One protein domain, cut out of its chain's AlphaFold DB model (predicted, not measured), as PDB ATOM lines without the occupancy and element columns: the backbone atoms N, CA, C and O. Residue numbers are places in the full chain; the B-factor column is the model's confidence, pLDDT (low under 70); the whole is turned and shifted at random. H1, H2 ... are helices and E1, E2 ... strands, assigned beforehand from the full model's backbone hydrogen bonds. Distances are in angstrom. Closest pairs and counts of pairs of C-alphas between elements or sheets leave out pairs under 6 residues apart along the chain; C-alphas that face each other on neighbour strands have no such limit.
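Overview. This is residues 8 to 126 of the 127 residues of the protein "Membrane dipeptidase" of Myxococcales bacterium (UniProt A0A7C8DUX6). A twisted sheet of four strands has two helices, H1 and H2, packed over one face, while a short third helix, H3, sits off at the E4 edge, far from the other two. Long loops join E1 to H1, H2 to E2 and E4 to H3. The printed part has 119 residues, with three named helices and four named strands in the order E1 H1 H2 E2 E3 E4 H3; the sheet runs E1 E2 E3 E4, antiparallel throughout. The class is mixed, helices and strands. The whole is compact, with a radius of gyration of the C-alphas of 13.5 A, and spans 38 by 31 by 26 A.

Arrangement. E1, residues 8 to 13, is an edge strand and the antiparallel neighbour of E2, residues 70 to 77, with N 11 and O 72 2.9 A apart, within hydrogen-bond range. H1, residues 27 to 37, is on the sheet at a height over the sheet of 9.9 A, over E1 and E2; its closest C-alphas to E1 are those of Leu 31 and Ile 8, 6.6 A apart. H2, residues 41 to 55, touches H1, the closest C-alphas being those of Ala 34 and Ala 44, 5.2 A apart, at a steep tilt of 53 degrees, opposite ways. H2 is on the same face as H1, at a height over the sheet of 9.4 A. It lies over E3, residues 80 to 87, and only just over E2, on which 3 of its C-alphas fall; on the local plane its line and that of E3 stand at 6 degrees, along the strands. E2, E3 and E4, residues 90 to 96, form a meander, each strand the antiparallel neighbour of the one before. N 75 and O 82 are 2.9 A apart in the hairpin of E2 and E3, and N 85 and O 92 are 2.9 A apart in the hairpin of E3 and E4. Residues 92 to 93 of E4 also pair, antiparallel, with residues 113 to 114. H3, residues 118 to 125, only grazes the sheet, with its residues 118 to 122, and is apart from H1 and H2. In H1, H2 and H3 every O i to N i+4 pair is within hydrogen-bond range.

Along the chain. E1 begins at C-alpha 8, (44.949, -41.697, -35.391), and is 15.8 A long. H1 measures 15.5 A and H2 20.8 A, from C-alpha 41 at (37.818, -44.034, -39.443). E2 is 23.5 A long, E3 23.8 A and E4 19.8 A. H3, 10.6 A long, ends at C-alpha 125, (32.614, -14.211, -36.913).

Size, cuts and confidence. The C-alphas farthest apart are those of Asp 65 and His 79, 39.7 A. The printed part has no cut. The long links are residues 14 to 26, 56 to 69 and 97 to 117. Residues 60 to 67 have pLDDT under 70; the mean of the printed part is 90.6.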
ATOM      1  N   ILE A   8      45.256 -43.095 -35.685       98.00
ATOM      2  CA  ILE A   8      44.949 -41.697 -35.391       98.00
ATOM      3  C   ILE A   8      46.255 -41.023 -34.984       98.00
ATOM      4  O   ILE A   8      46.950 -41.522 -34.096       98.00
ATOM      5  N   GLY A   9      46.593 -39.926 -35.652       94.94
ATOM      6  CA  GLY A   9      47.582 -38.953 -35.193       94.94
ATOM      7  C   GLY A   9      46.903 -37.624 -34.877       94.94
ATOM      8  O   GLY A   9      45.762 -37.398 -35.289       94.94
ATOM      9  N   ASN A  10      47.593 -36.758 -34.138       92.88
ATOM     10  CA  ASN A  10      47.138 -35.397 -33.886       92.88
ATOM     11  C   ASN A  10      48.226 -34.377 -34.228       92.88
ATOM     12  O   ASN A  10      49.420 -34.668 -34.154       92.88
ATOM     13  N   GLN A  11      47.792 -33.158 -34.526       89.88
ATOM     14  CA  GLN A  11      48.655 -31.990 -34.602       89.88
ATOM     15  C   GLN A  11      47.929 -30.780 -34.020       89.88
ATOM     16  O   GLN A  11      46.769 -30.525 -34.354       89.88
ATOM     17  N   ALA A  12      48.636 -30.033 -33.175       89.06
ATOM     18  CA  ALA A  12      48.193 -28.737 -32.684       89.06
ATOM     19  C   ALA A  12      48.028 -27.750 -33.844       89.06
ATOM     20  O   ALA A  12      48.908 -27.636 -34.700       89.06
ATOM     21  N   VAL A  13      46.927 -27.012 -33.867       88.88
ATOM     22  CA  VAL A  13      46.660 -25.961 -34.847       88.88
ATOM     23  C   VAL A  13      46.334 -24.655 -34.141       88.88
ATOM     24  O   VAL A  13      45.674 -24.621 -33.102       88.88
ATOM     25  N   PHE A  14      46.810 -23.563 -34.725       85.50
ATOM     26  CA  PHE A  14      46.619 -22.218 -34.211       85.50
ATOM     27  C   PHE A  14      45.526 -21.518 -35.015       85.50
ATOM     28  O   PHE A  14      45.501 -21.578 -36.248       85.50
ATOM     29  N   SER A  15      44.619 -20.862 -34.300       85.94
ATOM     30  CA  SER A  15      43.487 -20.127 -34.857       85.94
ATOM     31  C   SER A  15      43.391 -18.736 -34.247       85.94
ATOM     32  O   SER A  15      43.983 -18.467 -33.206       85.94
ATOM     33  N   ASN A  16      42.566 -17.890 -34.860       86.00
ATOM     34  CA  ASN A  16      42.192 -16.600 -34.285       86.00
ATOM     35  C   ASN A  16      41.141 -16.734 -33.171       86.00
ATOM     36  O   ASN A  16      40.995 -15.819 -32.366       86.00
ATOM     37  N   GLU A  17      40.446 -17.873 -33.103       87.25
ATOM     38  CA  GLU A  17      39.488 -18.149 -32.036       87.25
ATOM     39  C   GLU A  17      40.157 -18.465 -30.707       87.25
ATOM     40  O   GLU A  17      41.174 -19.166 -30.646       87.25
ATOM     41  N   ILE A  18      39.520 -17.991 -29.641       83.19
ATOM     42  CA  ILE A  18      39.909 -18.276 -28.266       83.19
ATOM     43  C   ILE A  18      39.365 -19.653 -27.894       83.19
ATOM     44  O   ILE A  18      38.161 -19.886 -27.965       83.19
ATOM     45  N   VAL A  19      40.249 -20.543 -27.443       82.06
ATOM     46  CA  VAL A  19      39.852 -21.852 -26.907       82.06
ATOM     47  C   VAL A  19      38.922 -21.666 -25.702       82.06
ATOM     48  O   VAL A  19      39.123 -20.763 -24.879       82.06
ATOM     49  N   GLU A  20      37.894 -22.513 -25.589       83.75
ATOM     50  CA  GLU A  20      36.945 -22.459 -24.480       83.75
ATOM     51  C   GLU A  20      37.687 -22.480 -23.129       83.75
ATOM     52  O   GLU A  20      38.510 -23.346 -22.845       83.75
ATOM     53  N   ARG A  21      37.372 -21.524 -22.246       79.38
ATOM     54  CA  ARG A  21      38.021 -21.431 -20.920       79.38
ATOM     55  C   ARG A  21      37.634 -22.567 -19.978       79.38
ATOM     56  O   ARG A  21      38.283 -22.770 -18.950       79.38
ATOM     57  N   ARG A  22      36.524 -23.245 -20.266       82.38
ATOM     58  CA  ARG A  22      36.051 -24.384 -19.490       82.38
ATOM     59  C   ARG A  22      37.016 -25.548 -19.690       82.38
ATOM     60  O   ARG A  22      37.514 -25.771 -20.784       82.38
ATOM     61  N   ALA A  23      37.237 -26.327 -18.635       81.62
ATOM     62  CA  ALA A  23      37.973 -27.576 -18.766       81.62
ATOM     63  C   ALA A  23      37.267 -28.503 -19.773       81.62
ATOM     64  O   ALA A  23      36.104 -28.866 -19.565       81.62
ATOM     65  N   GLY A  24      37.987 -28.866 -20.831       88.19
ATOM     66  CA  GLY A  24      37.588 -29.856 -21.825       88.19
ATOM     67  C   GLY A  24      38.528 -31.057 -21.827       88.19
ATOM     68  O   GLY A  24      39.363 -31.214 -20.934       88.19
ATOM     69  N   LEU A  25      38.383 -31.916 -22.832       91.50
ATOM     70  CA  LEU A  25      39.303 -33.035 -23.025       91.50
ATOM     71  C   LEU A  25      40.598 -32.538 -23.669       91.50
ATOM     72  O   LEU A  25      40.559 -31.799 -24.656       91.50
ATOM     73  N   ILE A  26      41.741 -32.989 -23.149       89.44
ATOM     74  CA  ILE A  26      43.014 -32.775 -23.840       89.44
ATOM     75  C   ILE A  26      43.073 -33.668 -25.080       89.44
ATOM     76  O   ILE A  26      42.434 -34.722 -25.154       89.44
ATOM     77  N   VAL A  27      43.888 -33.284 -26.059       89.62
ATOM     78  CA  VAL A  27      43.977 -34.015 -27.331       89.62
ATOM     79  C   VAL A  27      44.365 -35.489 -27.160       89.62
ATOM     80  O   VAL A  27      43.864 -36.353 -27.881       89.62
ATOM     81  N   MET A  28      45.191 -35.793 -26.154       90.75
ATOM     82  CA  MET A  28      45.597 -37.164 -25.836       90.75
ATOM     83  C   MET A  28      44.425 -38.014 -25.335       90.75
ATOM     84  O   MET A  28      44.359 -39.200 -25.657       90.75
ATOM     85  N   ASP A  29      43.465 -37.418 -24.623       92.81
ATOM     86  CA  ASP A  29      42.250 -38.115 -24.202       92.81
ATOM     87  C   ASP A  29      41.346 -38.400 -25.399       92.81
ATOM     88  O   ASP A  29      40.874 -39.524 -25.548       92.81
ATOM     89  N   LEU A  30      41.142 -37.417 -26.283       94.94
ATOM     90  CA  LEU A  30      40.324 -37.587 -27.488       94.94
ATOM     91  C   LEU A  30      40.866 -38.705 -28.385       94.94
ATOM     92  O   LEU A  30      40.112 -39.585 -28.806       94.94
ATOM     93  N   LEU A  31      42.179 -38.700 -28.635       94.69
ATOM     94  CA  LEU A  31      42.846 -39.709 -29.455       94.69
ATOM     95  C   LEU A  31      42.737 -41.100 -28.824       94.69
ATOM     96  O   LEU A  31      42.389 -42.065 -29.508       94.69
ATOM     97  N   ARG A  32      43.011 -41.208 -27.519       96.00
ATOM     98  CA  ARG A  32      42.973 -42.486 -26.807       96.00
ATOM     99  C   ARG A  32      41.556 -43.050 -26.734       96.00
ATOM    100  O   ARG A  32      41.355 -44.211 -27.074       96.00
ATOM    101  N   LEU A  33      40.571 -42.226 -26.375       97.25
ATOM    102  CA  LEU A  33      39.165 -42.628 -26.333       97.25
ATOM    103  C   LEU A  33      38.692 -43.129 -27.699       97.25
ATOM    104  O   LEU A  33      38.047 -44.173 -27.762       97.25
ATOM    105  N   ALA A  34      39.039 -42.433 -28.784       98.12
ATOM    106  CA  ALA A  34      38.678 -42.865 -30.128       98.12
ATOM    107  C   ALA A  34      39.329 -44.209 -30.491       98.12
ATOM    108  O   ALA A  34      38.628 -45.117 -30.935       98.12
ATOM    109  N   LEU A  35      40.634 -44.380 -30.256       98.38
ATOM    110  CA  LEU A  35      41.326 -45.640 -30.553       98.38
ATOM    111  C   LEU A  35      40.793 -46.829 -29.739       98.38
ATOM    112  O   LEU A  35      40.714 -47.926 -30.282       98.38
ATOM    113  N   GLU A  36      40.433 -46.621 -28.471       98.19
ATOM    114  CA  GLU A  36      39.939 -47.679 -27.575       98.19
ATOM    115  C   GLU A  36      38.482 -48.091 -27.860       98.19
ATOM    116  O   GLU A  36      38.093 -49.210 -27.537       98.19
ATOM    117  N   HIS A  37      37.660 -47.206 -28.439       98.06
ATOM    118  CA  HIS A  37      36.208 -47.422 -28.564       98.06
ATOM    119  C   HIS A  37      35.713 -47.628 -29.998       98.06
ATOM    120  O   HIS A  37      34.510 -47.808 -30.198       98.06
ATOM    121  N   THR A  38      36.589 -47.569 -31.005       98.62
ATOM    122  CA  THR A  38      36.166 -47.562 -32.414       98.62
ATOM    123  C   THR A  38      36.997 -48.489 -33.288       98.62
ATOM    124  O   THR A  38      38.154 -48.787 -32.999       98.62
ATOM    125  N   ARG A  39      36.393 -48.967 -34.378       98.50
ATOM    126  CA  ARG A  39      36.997 -49.967 -35.269       98.50
ATOM    127  C   ARG A  39      37.502 -49.391 -36.582       98.50
ATOM    128  O   ARG A  39      38.338 -50.004 -37.233       98.50
ATOM    129  N   ASN A  40      36.968 -48.252 -37.003       98.38
ATOM    130  CA  ASN A  40      37.249 -47.656 -38.307       98.38
ATOM    131  C   ASN A  40      37.226 -46.125 -38.240       98.38
ATOM    132  O   ASN A  40      36.804 -45.529 -37.246       98.38
ATOM    133  N   ARG A  41      37.672 -45.488 -39.326       97.81
ATOM    134  CA  ARG A  41      37.818 -44.034 -39.443       97.81
ATOM    135  C   ARG A  41      36.509 -43.293 -39.181       97.81
ATOM    136  O   ARG A  41      36.507 -42.285 -38.479       97.81
ATOM    137  N   ASN A  42      35.400 -43.780 -39.735       97.44
ATOM    138  CA  ASN A  42      34.103 -43.115 -39.603       97.44
ATOM    139  C   ASN A  42      33.598 -43.149 -38.156       97.44
ATOM    140  O   ASN A  42      33.135 -42.129 -37.649       97.44
ATOM    141  N   GLU A  43      33.734 -44.288 -37.475       98.44
ATOM    142  CA  GLU A  43      33.414 -44.398 -36.049       98.44
ATOM    143  C   GLU A  43      34.301 -43.473 -35.203       98.44
ATOM    144  O   GLU A  43      33.794 -42.791 -34.315       98.44
ATOM    145  N   ALA A  44      35.601 -43.391 -35.507       98.44
ATOM    146  CA  ALA A  44      36.533 -42.507 -34.811       98.44
ATOM    147  C   ALA A  44      36.157 -41.024 -34.950       98.44
ATOM    148  O   ALA A  44      36.133 -40.307 -33.949       98.44
ATOM    149  N   ILE A  45      35.805 -40.576 -36.161       98.06
ATOM    150  CA  ILE A  45      35.323 -39.210 -36.420       98.06
ATOM    151  C   ILE A  45      34.092 -38.904 -35.561       98.06
ATOM    152  O   ILE A  45      34.058 -37.885 -34.876       98.06
ATOM    153  N   VAL A  46      33.094 -39.795 -35.565       98.06
ATOM    154  CA  VAL A  46      31.862 -39.615 -34.781       98.06
ATOM    155  C   VAL A  46      32.159 -39.620 -33.282       98.06
ATOM    156  O   VAL A  46      31.615 -38.797 -32.544       98.06
ATOM    157  N   CYS A  47      33.051 -40.499 -32.825       98.31
ATOM    158  CA  CYS A  47      33.483 -40.546 -31.435       98.31
ATOM    159  C   CYS A  47      34.097 -39.206 -31.016       98.31
ATOM    160  O   CYS A  47      33.607 -38.596 -30.067       98.31
ATOM    161  N   ILE A  48      35.097 -38.703 -31.744       97.94
ATOM    162  CA  ILE A  48      35.746 -37.419 -31.435       97.94
ATOM    163  C   ILE A  48      34.723 -36.278 -31.474       97.94
ATOM    164  O   ILE A  48      34.629 -35.523 -30.510       97.94
ATOM    165  N   ALA A  49      33.900 -36.200 -32.523       97.75
ATOM    166  CA  ALA A  49      32.857 -35.184 -32.660       97.75
ATOM    167  C   ALA A  49      31.896 -35.164 -31.461       97.75
ATOM    168  O   ALA A  49      31.633 -34.105 -30.899       97.75
ATOM    169  N   SER A  50      31.421 -36.334 -31.019       97.44
ATOM    170  CA  SER A  50      30.511 -36.435 -29.870       97.44
ATOM    171  C   SER A  50      31.163 -36.006 -28.552       97.44
ATOM    172  O   SER A  50      30.502 -35.457 -27.673       97.44
ATOM    173  N   ARG A  51      32.473 -36.234 -28.399       96.75
ATOM    174  CA  ARG A  51      33.219 -35.836 -27.202       96.75
ATOM    175  C   ARG A  51      33.535 -34.349 -27.192       96.75
ATOM    176  O   ARG A  51      33.436 -33.747 -26.128       96.75
ATOM    177  N   LEU A  52      33.829 -33.760 -28.350       95.19
ATOM    178  CA  LEU A  52      33.923 -32.309 -28.502       95.19
ATOM    179  C   LEU A  52      32.589 -31.640 -28.168       95.19
ATOM    180  O   LEU A  52      32.558 -30.711 -27.371       95.19
ATOM    181  N   ASP A  53      31.478 -32.157 -28.691       94.44
ATOM    182  CA  ASP A  53      30.153 -31.599 -28.412       94.44
ATOM    183  C   ASP A  53      29.780 -31.697 -26.923       94.44
ATOM    184  O   ASP A  53      29.342 -30.720 -26.320       94.44
ATOM    185  N   ALA A  54      30.042 -32.839 -26.281       94.62
ATOM    186  CA  ALA A  54      29.694 -33.049 -24.875       94.62
ATOM    187  C   ALA A  54      30.648 -32.351 -23.889       94.62
ATOM    188  O   ALA A  54      30.219 -31.841 -22.850       94.62
ATOM    189  N   HIS A  55      31.947 -32.339 -24.181       93.75
ATOM    190  CA  HIS A  55      32.983 -31.985 -23.206       93.75
ATOM    191  C   HIS A  55      33.865 -30.815 -23.641       93.75
ATOM    192  O   HIS A  55      34.470 -30.188 -22.781       93.75
ATOM    193  N   GLY A  56      33.877 -30.453 -24.923       92.38
ATOM    194  CA  GLY A  56      34.802 -29.468 -25.478       92.38
ATOM    195  C   GLY A  56      36.225 -30.016 -25.575       92.38
ATOM    196  O   GLY A  56      36.504 -31.168 -25.218       92.38
ATOM    197  N   GLN A  57      37.133 -29.166 -26.039       90.38
ATOM    198  CA  GLN A  57      38.570 -29.426 -26.023       90.38
ATOM    199  C   GLN A  57      39.298 -28.308 -25.292       90.38
ATOM    200  O   GLN A  57      38.834 -27.174 -25.259       90.38
ATOM    201  N   GLY A  58      40.449 -28.631 -24.721       84.38
ATOM    202  CA  GLY A  58      41.312 -27.628 -24.121       84.38
ATOM    203  C   GLY A  58      42.245 -28.224 -23.087       84.38
ATOM    204  O   GLY A  58      42.354 -29.439 -22.935       84.38
ATOM    205  N   GLY A  59      42.908 -27.337 -22.352       75.44
ATOM    206  CA  GLY A  59      44.000 -27.706 -21.461       75.44
ATOM    207  C   GLY A  59      45.359 -27.605 -22.149       75.44
ATOM    208  O   GLY A  59      45.467 -27.408 -23.356       75.44
ATOM    209  N   ALA A  60      46.413 -27.660 -21.344       69.38
ATOM    210  CA  ALA A  60      47.749 -27.340 -21.808       69.38
ATOM    211  C   ALA A  60      48.442 -28.590 -22.375       69.38
ATOM    212  O   ALA A  60      49.110 -29.331 -21.653       69.38
ATOM    213  N   SER A  61      48.272 -28.819 -23.682       64.25
ATOM    214  CA  SER A  61      48.815 -29.976 -24.412       64.25
ATOM    215  C   SER A  61      50.344 -30.105 -24.310       64.25
ATOM    216  O   SER A  61      50.881 -31.207 -24.401       64.25
ATOM    217  N   PHE A  62      51.045 -28.988 -24.083       66.00
ATOM    218  CA  PHE A  62      52.512 -28.899 -24.076       66.00
ATOM    219  C   PHE A  62      53.131 -28.523 -22.718       66.00
ATOM    220  O   PHE A  62      54.351 -28.402 -22.619       66.00
ATOM    221  N   GLY A  63      52.322 -28.350 -21.667       66.44
ATOM    222  CA  GLY A  63      52.779 -27.938 -20.334       66.44
ATOM    223  C   GLY A  63      52.040 -26.708 -19.798       66.44
ATOM    224  O   GLY A  63      51.421 -25.991 -20.575       66.44
ATOM    225  N   PRO A  64      52.093 -26.449 -18.480       68.12
ATOM    226  CA  PRO A  64      51.171 -25.550 -17.774       68.12
ATOM    227  C   PRO A  64      51.171 -24.090 -18.258       68.12
ATOM    228  O   PRO A  64      50.161 -23.412 -18.095       68.12
ATOM    229  N   ASP A  65      52.264 -23.632 -18.873       69.88
ATOM    230  CA  ASP A  65      52.448 -22.240 -19.305       69.88
ATOM    231  C   ASP A  65      52.233 -22.027 -20.816       69.88
ATOM    232  O   ASP A  65      52.465 -20.933 -21.333       69.88
ATOM    233  N   VAL A  66      51.818 -23.064 -21.553       66.75
ATOM    234  CA  VAL A  66      51.607 -22.975 -23.004       66.75
ATOM    235  C   VAL A  66      50.163 -22.581 -23.307       66.75
ATOM    236  O   VAL A  66      49.222 -23.111 -22.715       66.75
ATOM    237  N   ALA A  67      49.998 -21.643 -24.245       66.19
ATOM    238  CA  ALA A  67      48.689 -21.232 -24.736       66.19
ATOM    239  C   ALA A  67      47.902 -22.443 -25.253       66.19
ATOM    240  O   ALA A  67      48.463 -23.329 -25.900       66.19
ATOM    241  N   GLN A  68      46.604 -22.468 -24.954       74.19
ATOM    242  CA  GLN A  68      45.719 -23.522 -25.432       74.19
ATOM    243  C   GLN A  68      45.651 -23.491 -26.958       74.19
ATOM    244  O   GLN A  68      45.601 -22.423 -27.572       74.19
ATOM    245  N   ASP A  69      45.649 -24.677 -27.549       78.25
ATOM    246  CA  ASP A  69      45.583 -24.894 -28.979       78.25
ATOM    247  C   ASP A  69      44.287 -25.600 -29.366       78.25
ATOM    248  O   ASP A  69      43.666 -26.327 -28.586       78.25
ATOM    249  N   HIS A  70      43.882 -25.384 -30.611       89.88
ATOM    250  CA  HIS A  70      42.935 -26.272 -31.255       89.88
ATOM    251  C   HIS A  70      43.687 -27.436 -31.874       89.88
ATOM    252  O   HIS A  70      44.912 -27.422 -32.002       89.88
ATOM    253  N   ASN A  71      42.960 -28.473 -32.268       91.12
ATOM    254  CA  ASN A  71      43.590 -29.699 -32.719       91.12
ATOM    255  C   ASN A  71      43.110 -30.125 -34.097       91.12
ATOM    256  O   ASN A  71      42.001 -29.833 -34.552       91.12
ATOM    257  N   SER A  72      43.976 -30.856 -34.772       93.25
ATOM    258  CA  SER A  72      43.635 -31.592 -35.971       93.25
ATOM    259  C   SER A  72      44.019 -33.052 -35.805       93.25
ATOM    260  O   SER A  72      44.939 -33.374 -35.052       93.25
ATOM    261  N   PHE A  73      43.294 -33.927 -36.490       95.38
ATOM    262  CA  PHE A  73      43.447 -35.367 -36.419       95.38
ATOM    263  C   PHE A  73      43.558 -35.940 -37.825       95.38
ATOM    264  O   PHE A  73      42.674 -35.747 -38.660       95.38
ATOM    265  N   ASN A  74      44.624 -36.690 -38.074       95.56
ATOM    266  CA  ASN A  74      44.741 -37.544 -39.247       95.56
ATOM    267  C   ASN A  74      44.270 -38.949 -38.866       95.56
ATOM    268  O   ASN A  74      44.877 -39.610 -38.025       95.56
ATOM    269  N   ILE A  75      43.168 -39.384 -39.470       97.69
ATOM    270  CA  ILE A  75      42.455 -40.609 -39.108       97.69
ATOM    271  C   ILE A  75      42.440 -41.510 -40.340       97.69
ATOM    272  O   ILE A  75      41.925 -41.121 -41.386       97.69
ATOM    273  N   ALA A  76      43.006 -42.707 -40.234       97.88
ATOM    274  CA  ALA A  76      43.122 -43.632 -41.354       97.88
ATOM    275  C   ALA A  76      42.827 -45.071 -40.938       97.88
ATOM    276  O   ALA A  76      43.090 -45.472 -39.808       97.88
ATOM    277  N   ASP A  77      42.305 -45.850 -41.873       97.88
ATOM    278  CA  ASP A  77      42.084 -47.289 -41.760       97.88
ATOM    279  C   ASP A  77      42.380 -47.957 -43.126       97.88
ATOM    280  O   ASP A  77      42.745 -47.259 -44.081       97.88
ATOM    281  N   PRO A  78      42.251 -49.290 -43.277       96.75
ATOM    282  CA  PRO A  78      42.502 -49.967 -44.555       96.75
ATOM    283  C   PRO A  78      41.628 -49.505 -45.734       96.75
ATOM    284  O   PRO A  78      41.899 -49.883 -46.873       96.75
ATOM    285  N   HIS A  79      40.580 -48.718 -45.485       95.62
ATOM    286  CA  HIS A  79      39.633 -48.238 -46.487       95.62
ATOM    287  C   HIS A  79      39.807 -46.748 -46.816       95.62
ATOM    288  O   HIS A  79      39.040 -46.209 -47.615       95.62
ATOM    289  N   GLY A  80      40.796 -46.069 -46.230       96.06
ATOM    290  CA  GLY A  80      41.192 -44.715 -46.615       96.06
ATOM    291  C   GLY A  80      41.553 -43.821 -45.434       96.06
ATOM    292  O   GLY A  80      41.629 -44.262 -44.286       96.06
ATOM    293  N   ALA A  81      41.738 -42.534 -45.718       96.62
ATOM    294  CA  ALA A  81      42.150 -41.535 -44.745       96.62
ATOM    295  C   ALA A  81      41.250 -40.298 -44.779       96.62
ATOM    296  O   ALA A  81      40.672 -39.948 -45.806       96.62
ATOM    297  N   GLY A  82      41.169 -39.624 -43.639       95.56
ATOM    298  CA  GLY A  82      40.434 -38.387 -43.465       95.56
ATOM    299  C   GLY A  82      41.156 -37.469 -42.491       95.56
ATOM    300  O   GLY A  82      41.814 -37.920 -41.548       95.56
ATOM    301  N   PHE A  83      41.037 -36.171 -42.737       94.81
ATOM    302  CA  PHE A  83      41.604 -35.131 -41.903       94.81
ATOM    303  C   PHE A  83      40.496 -34.356 -41.207       94.81
ATOM    304  O   PHE A  83      39.698 -33.688 -41.861       94.81
ATOM    305  N   MET A  84      40.454 -34.448 -39.881       95.38
ATOM    306  CA  MET A  84      39.532 -33.695 -39.043       95.38
ATOM    307  C   MET A  84      40.251 -32.472 -38.486       95.38
ATOM    308  O   MET A  84      41.247 -32.616 -37.785       95.38
ATOM    309  N   LYS A  85      39.757 -31.268 -38.760       94.12
ATOM    310  CA  LYS A  85      40.229 -30.032 -38.116       94.12
ATOM    311  C   LYS A  85      39.156 -29.545 -37.166       94.12
ATOM    312  O   LYS A  85      37.972 -29.635 -37.484       94.12
ATOM    313  N   THR A  86      39.572 -29.021 -36.025       93.56
ATOM    314  CA  THR A  86      38.656 -28.568 -34.981       93.56
ATOM    315  C   THR A  86      38.922 -27.112 -34.622       93.56
ATOM    316  O   THR A  86      40.029 -26.608 -34.810       93.56
ATOM    317  N   LEU A  87      37.877 -26.450 -34.147       92.31
ATOM    318  CA  LEU A  87      37.855 -25.077 -33.676       92.31
ATOM    319  C   LEU A  87      36.840 -25.052 -32.532       92.31
ATOM    320  O   LEU A  87      35.634 -25.074 -32.763       92.31
ATOM    321  N   ASP A  88      37.337 -25.147 -31.309       91.06
ATOM    322  CA  ASP A  88      36.568 -25.453 -30.108       91.06
ATOM    323  C   ASP A  88      35.626 -26.661 -30.309       91.06
ATOM    324  O   ASP A  88      36.087 -27.786 -30.528       91.06
ATOM    325  N   ARG A  89      34.307 -26.463 -30.292       93.56
ATOM    326  CA  ARG A  89      33.321 -27.536 -30.514       93.56
ATOM    327  C   ARG A  89      32.989 -27.745 -31.989       93.56
ATOM    328  O   ARG A  89      32.386 -28.756 -32.353       93.56
ATOM    329  N   HIS A  90      33.394 -26.814 -32.845       95.00
ATOM    330  CA  HIS A  90      33.220 -26.920 -34.280       95.00
ATOM    331  C   HIS A  90      34.308 -27.777 -34.915       95.00
ATOM    332  O   HIS A  90      35.448 -27.852 -34.454       95.00
ATOM    333  N   TRP A  91      33.952 -28.444 -36.006       95.81
ATOM    334  CA  TRP A  91      34.885 -29.286 -36.735       95.81
ATOM    335  C   TRP A  91      34.475 -29.462 -38.190       95.81
ATOM    336  O   TRP A  91      33.309 -29.321 -38.559       95.81
ATOM    337  N   VAL A  92      35.463 -29.813 -39.003       96.56
ATOM    338  CA  VAL A  92      35.322 -30.212 -40.404       96.56
ATOM    339  C   VAL A  92      36.137 -31.468 -40.648       96.56
ATOM    340  O   VAL A  92      37.180 -31.655 -40.022       96.56
ATOM    341  N   VAL A  93      35.683 -32.315 -41.566       96.88
ATOM    342  CA  VAL A  93      36.426 -33.476 -42.057       96.88
ATOM    343  C   VAL A  93      36.535 -33.399 -43.565       96.88
ATOM    344  O   VAL A  93      35.534 -33.181 -44.243       96.88
ATOM    345  N   ARG A  94      37.743 -33.651 -44.066       95.44
ATOM    346  CA  ARG A  94      38.021 -33.881 -45.481       95.44
ATOM    347  C   ARG A  94      38.534 -35.301 -45.676       95.44
ATOM    348  O   ARG A  94      39.480 -35.702 -45.001       95.44
ATOM    349  N   GLU A  95      37.912 -36.069 -46.552       95.81
ATOM    350  CA  GLU A  95      38.393 -37.371 -47.007       95.81
ATOM    351  C   GLU A  95      39.530 -37.139 -48.012       95.81
ATOM    352  O   GLU A  95      39.432 -36.288 -48.895       95.81
ATOM    353  N   VAL A  96      40.647 -37.852 -47.867       93.56
ATOM    354  CA  VAL A  96      41.869 -37.548 -48.625       93.56
ATOM    355  C   VAL A  96      42.552 -38.804 -49.146       93.56
ATOM    356  O   VAL A  96      42.683 -39.804 -48.443       93.56
ATOM    357  N   GLU A  97      43.059 -38.731 -50.379       92.88
ATOM    358  CA  GLU A  97      44.075 -39.674 -50.868       92.88
ATOM    359  C   GLU A  97      45.469 -39.234 -50.396       92.88
ATOM    360  O   GLU A  97      46.269 -40.045 -49.930       92.88
ATOM    361  N   ARG A  98      45.754 -37.929 -50.508       88.38
ATOM    362  CA  ARG A  98      47.004 -37.273 -50.115       88.38
ATOM    363  C   ARG A  98      46.725 -35.847 -49.664       88.38
ATOM    364  O   ARG A  98      45.890 -35.166 -50.255       88.38
ATOM    365  N   ASP A  99      47.466 -35.396 -48.658       85.81
ATOM    366  CA  ASP A  99      47.444 -34.013 -48.190       85.81
ATOM    367  C   ASP A  99      48.767 -33.650 -47.495       85.81
ATOM    368  O   ASP A  99      49.597 -34.519 -47.211       85.81
ATOM    369  N   SER A 100      48.949 -32.364 -47.211       86.00
ATOM    370  CA  SER A 100      50.043 -31.835 -46.399       86.00
ATOM    371  C   SER A 100      49.498 -31.182 -45.137       86.00
ATOM    372  O   SER A 100      48.441 -30.554 -45.152       86.00
ATOM    373  N   LEU A 101      50.225 -31.335 -44.033       83.50
ATOM    374  CA  LEU A 101      49.784 -30.868 -42.726       83.50
ATOM    375  C   LEU A 101      50.615 -29.671 -42.266       83.50
ATOM    376  O   LEU A 101      51.832 -29.630 -42.437       83.50
ATOM    377  N   SER A 102      49.934 -28.694 -41.674       87.94
ATOM    378  CA  SER A 102      50.508 -27.471 -41.119       87.94
ATOM    379  C   SER A 102      49.757 -27.110 -39.841       87.94
ATOM    380  O   SER A 102      48.583 -27.444 -39.690       87.94
ATOM    381  N   ASN A 103      50.409 -26.375 -38.943       89.56
ATOM    382  CA  ASN A 103      49.777 -25.825 -37.745       89.56
ATOM    383  C   ASN A 103      48.801 -24.665 -38.054       89.56
ATOM    384  O   ASN A 103      48.232 -24.093 -37.130       89.56
ATOM    385  N   HIS A 104      48.611 -24.291 -39.323       86.31
ATOM    386  CA  HIS A 104      47.670 -23.252 -39.745       86.31
ATOM    387  C   HIS A 104      46.336 -23.843 -40.233       86.31
ATOM    388  O   HIS A 104      46.312 -24.747 -41.074       86.31
ATOM    389  N   ILE A 105      45.208 -23.280 -39.785       83.12
ATOM    390  CA  ILE A 105      43.878 -23.658 -40.283       83.12
ATOM    391  C   ILE A 105      43.604 -22.956 -41.622       83.12
ATOM    392  O   ILE A 105      43.356 -21.759 -41.673       83.12
ATOM    393  N   GLY A 106      43.637 -23.715 -42.722       81.50
ATOM    394  CA  GLY A 106      43.380 -23.210 -44.082       81.50
ATOM    395  C   GLY A 106      42.371 -24.036 -44.883       81.50
ATOM    396  O   GLY A 106      42.654 -24.387 -46.018       81.50
ATOM    397  N   THR A 107      41.247 -24.449 -44.287       82.12
ATOM    398  CA  THR A 107      40.274 -25.346 -44.961       82.12
ATOM    399  C   THR A 107      39.405 -24.641 -46.005       82.12
ATOM    400  O   THR A 107      39.018 -25.262 -46.988       82.12
ATOM    401  N   GLY A 108      39.077 -23.360 -45.803       86.31
ATOM    402  CA  GLY A 108      38.073 -22.682 -46.626       86.31
ATOM    403  C   GLY A 108      36.759 -23.473 -46.649       86.31
ATOM    404  O   GLY A 108      36.257 -23.878 -45.602       86.31
ATOM    405  N   THR A 109      36.240 -23.738 -47.846       89.12
ATOM    406  CA  THR A 109      35.010 -24.516 -48.071       89.12
ATOM    407  C   THR A 109      35.266 -25.952 -48.543       89.12
ATOM    408  O   THR A 109      34.331 -26.616 -48.977       89.12
ATOM    409  N   ASP A 110      36.517 -26.424 -48.524       90.12
ATOM    410  CA  ASP A 110      36.889 -27.759 -49.013       90.12
ATOM    411  C   ASP A 110      36.838 -28.795 -47.879       90.12
ATOM    412  O   ASP A 110      37.832 -29.071 -47.198       90.12
ATOM    413  N   TRP A 111      35.639 -29.318 -47.627       94.44
ATOM    414  CA  TRP A 111      35.369 -30.346 -46.624       94.44
ATOM    415  C   TRP A 111      34.150 -31.192 -47.018       94.44
ATOM    416  O   TRP A 111      33.250 -30.725 -47.710       94.44
ATOM    417  N   ASP A 112      34.102 -32.436 -46.540       96.38
ATOM    418  CA  ASP A 112      33.038 -33.406 -46.839       96.38
ATOM    419  C   ASP A 112      31.998 -33.511 -45.717       96.38
ATOM    420  O   ASP A 112      30.843 -33.872 -45.947       96.38
ATOM    421  N   LYS A 113      32.411 -33.249 -44.471       96.50
ATOM    422  CA  LYS A 113      31.552 -33.315 -43.279       96.50
ATOM    423  C   LYS A 113      31.890 -32.158 -42.345       96.50
ATOM    424  O   LYS A 113      33.049 -31.759 -42.259       96.50
ATOM    425  N   CYS A 114      30.914 -31.668 -41.588       97.19
ATOM    426  CA  CYS A 114      31.141 -30.633 -40.585       97.19
ATOM    427  C   CYS A 114      30.219 -30.777 -39.370       97.19
ATOM    428  O   CYS A 114      29.189 -31.454 -39.425       97.19
ATOM    429  N   SER A 115      30.570 -30.099 -38.278       97.06
ATOM    430  CA  SER A 115      29.687 -29.911 -37.123       97.06
ATOM    431  C   SER A 115      28.442 -29.105 -37.502       97.06
ATOM    432  O   SER A 115      28.516 -28.192 -38.332       97.06
ATOM    433  N   SER A 116      27.322 -29.358 -36.826       96.00
ATOM    434  CA  SER A 116      26.127 -28.518 -36.933       96.00
ATOM    435  C   SER A 116      26.422 -27.072 -36.534       96.00
ATOM    436  O   SER A 116      27.123 -26.818 -35.557       96.00
ATOM    437  N   GLY A 117      25.854 -26.121 -37.277       95.38
ATOM    438  CA  GLY A 117      25.984 -24.690 -36.991       95.38
ATOM    439  C   GLY A 117      27.307 -24.050 -37.420       95.38
ATOM    440  O   GLY A 117      27.398 -22.829 -37.332       95.38
ATOM    441  N   LEU A 118      28.278 -24.813 -37.949       94.88
ATOM    442  CA  LEU A 118      29.574 -24.274 -38.391       94.88
ATOM    443  C   LEU A 118      29.414 -23.098 -39.360       94.88
ATOM    444  O   LEU A 118      30.022 -22.061 -39.156       94.88
ATOM    445  N   GLU A 119      28.583 -23.229 -40.396       94.25
ATOM    446  CA  GLU A 119      28.422 -22.152 -41.381       94.25
ATOM    447  C   GLU A 119      27.809 -20.884 -40.776       94.25
ATOM    448  O   GLU A 119      28.146 -19.773 -41.177       94.25
ATOM    449  N   SER A 120      26.889 -21.044 -39.820       95.94
ATOM    450  CA  SER A 120      26.269 -19.906 -39.133       95.94
ATOM    451  C   SER A 120      27.281 -19.202 -38.234       95.94
ATOM    452  O   SER A 120      27.362 -17.978 -38.274       95.94
ATOM    453  N   PHE A 121      28.083 -19.980 -37.501       94.00
ATOM    454  CA  PHE A 121      29.217 -19.493 -36.722       94.00
ATOM    455  C   PHE A 121      30.238 -18.768 -37.612       94.00
ATOM    456  O   PHE A 121      30.602 -17.629 -37.341       94.00
ATOM    457  N   SER A 122      30.633 -19.368 -38.739       91.88
ATOM    458  CA  SER A 122      31.595 -18.744 -39.648       91.88
ATOM    459  C   SER A 122      31.115 -17.382 -40.147       91.88
ATOM    460  O   SER A 122      31.874 -16.418 -40.134       91.88
ATOM    461  N   ARG A 123      29.831 -17.270 -40.508       93.56
ATOM    462  CA  ARG A 123      29.240 -15.997 -40.937       93.56
ATOM    463  C   ARG A 123      29.155 -14.963 -39.814       93.56
ATOM    464  O   ARG A 123      29.290 -13.780 -40.111       93.56
ATOM    465  N   SER A 124      28.898 -15.368 -38.567       94.50
ATOM    466  CA  SER A 124      28.813 -14.423 -37.443       94.50
ATOM    467  C   SER A 124      30.171 -13.841 -37.065       94.50
ATOM    468  O   SER A 124      30.242 -12.657 -36.751       94.50
ATOM    469  N   GLU A 125      31.232 -14.642 -37.170       90.44
ATOM    470  CA  GLU A 125      32.614 -14.211 -36.913       90.44
ATOM    471  C   GLU A 125      33.263 -13.496 -38.116       90.44
ATOM    472  O   GLU A 125      34.365 -12.960 -38.012       90.44
ATOM    473  N   GLY A 126      32.574 -13.433 -39.263       89.50
ATOM    474  CA  GLY A 126      33.043 -12.715 -40.453       89.50
ATOM    475  C   GLY A 126      34.090 -13.465 -41.281       89.50
ATOM    476  O   GLY A 126      34.878 -12.821 -41.979       89.50
TER     477      GLY A 126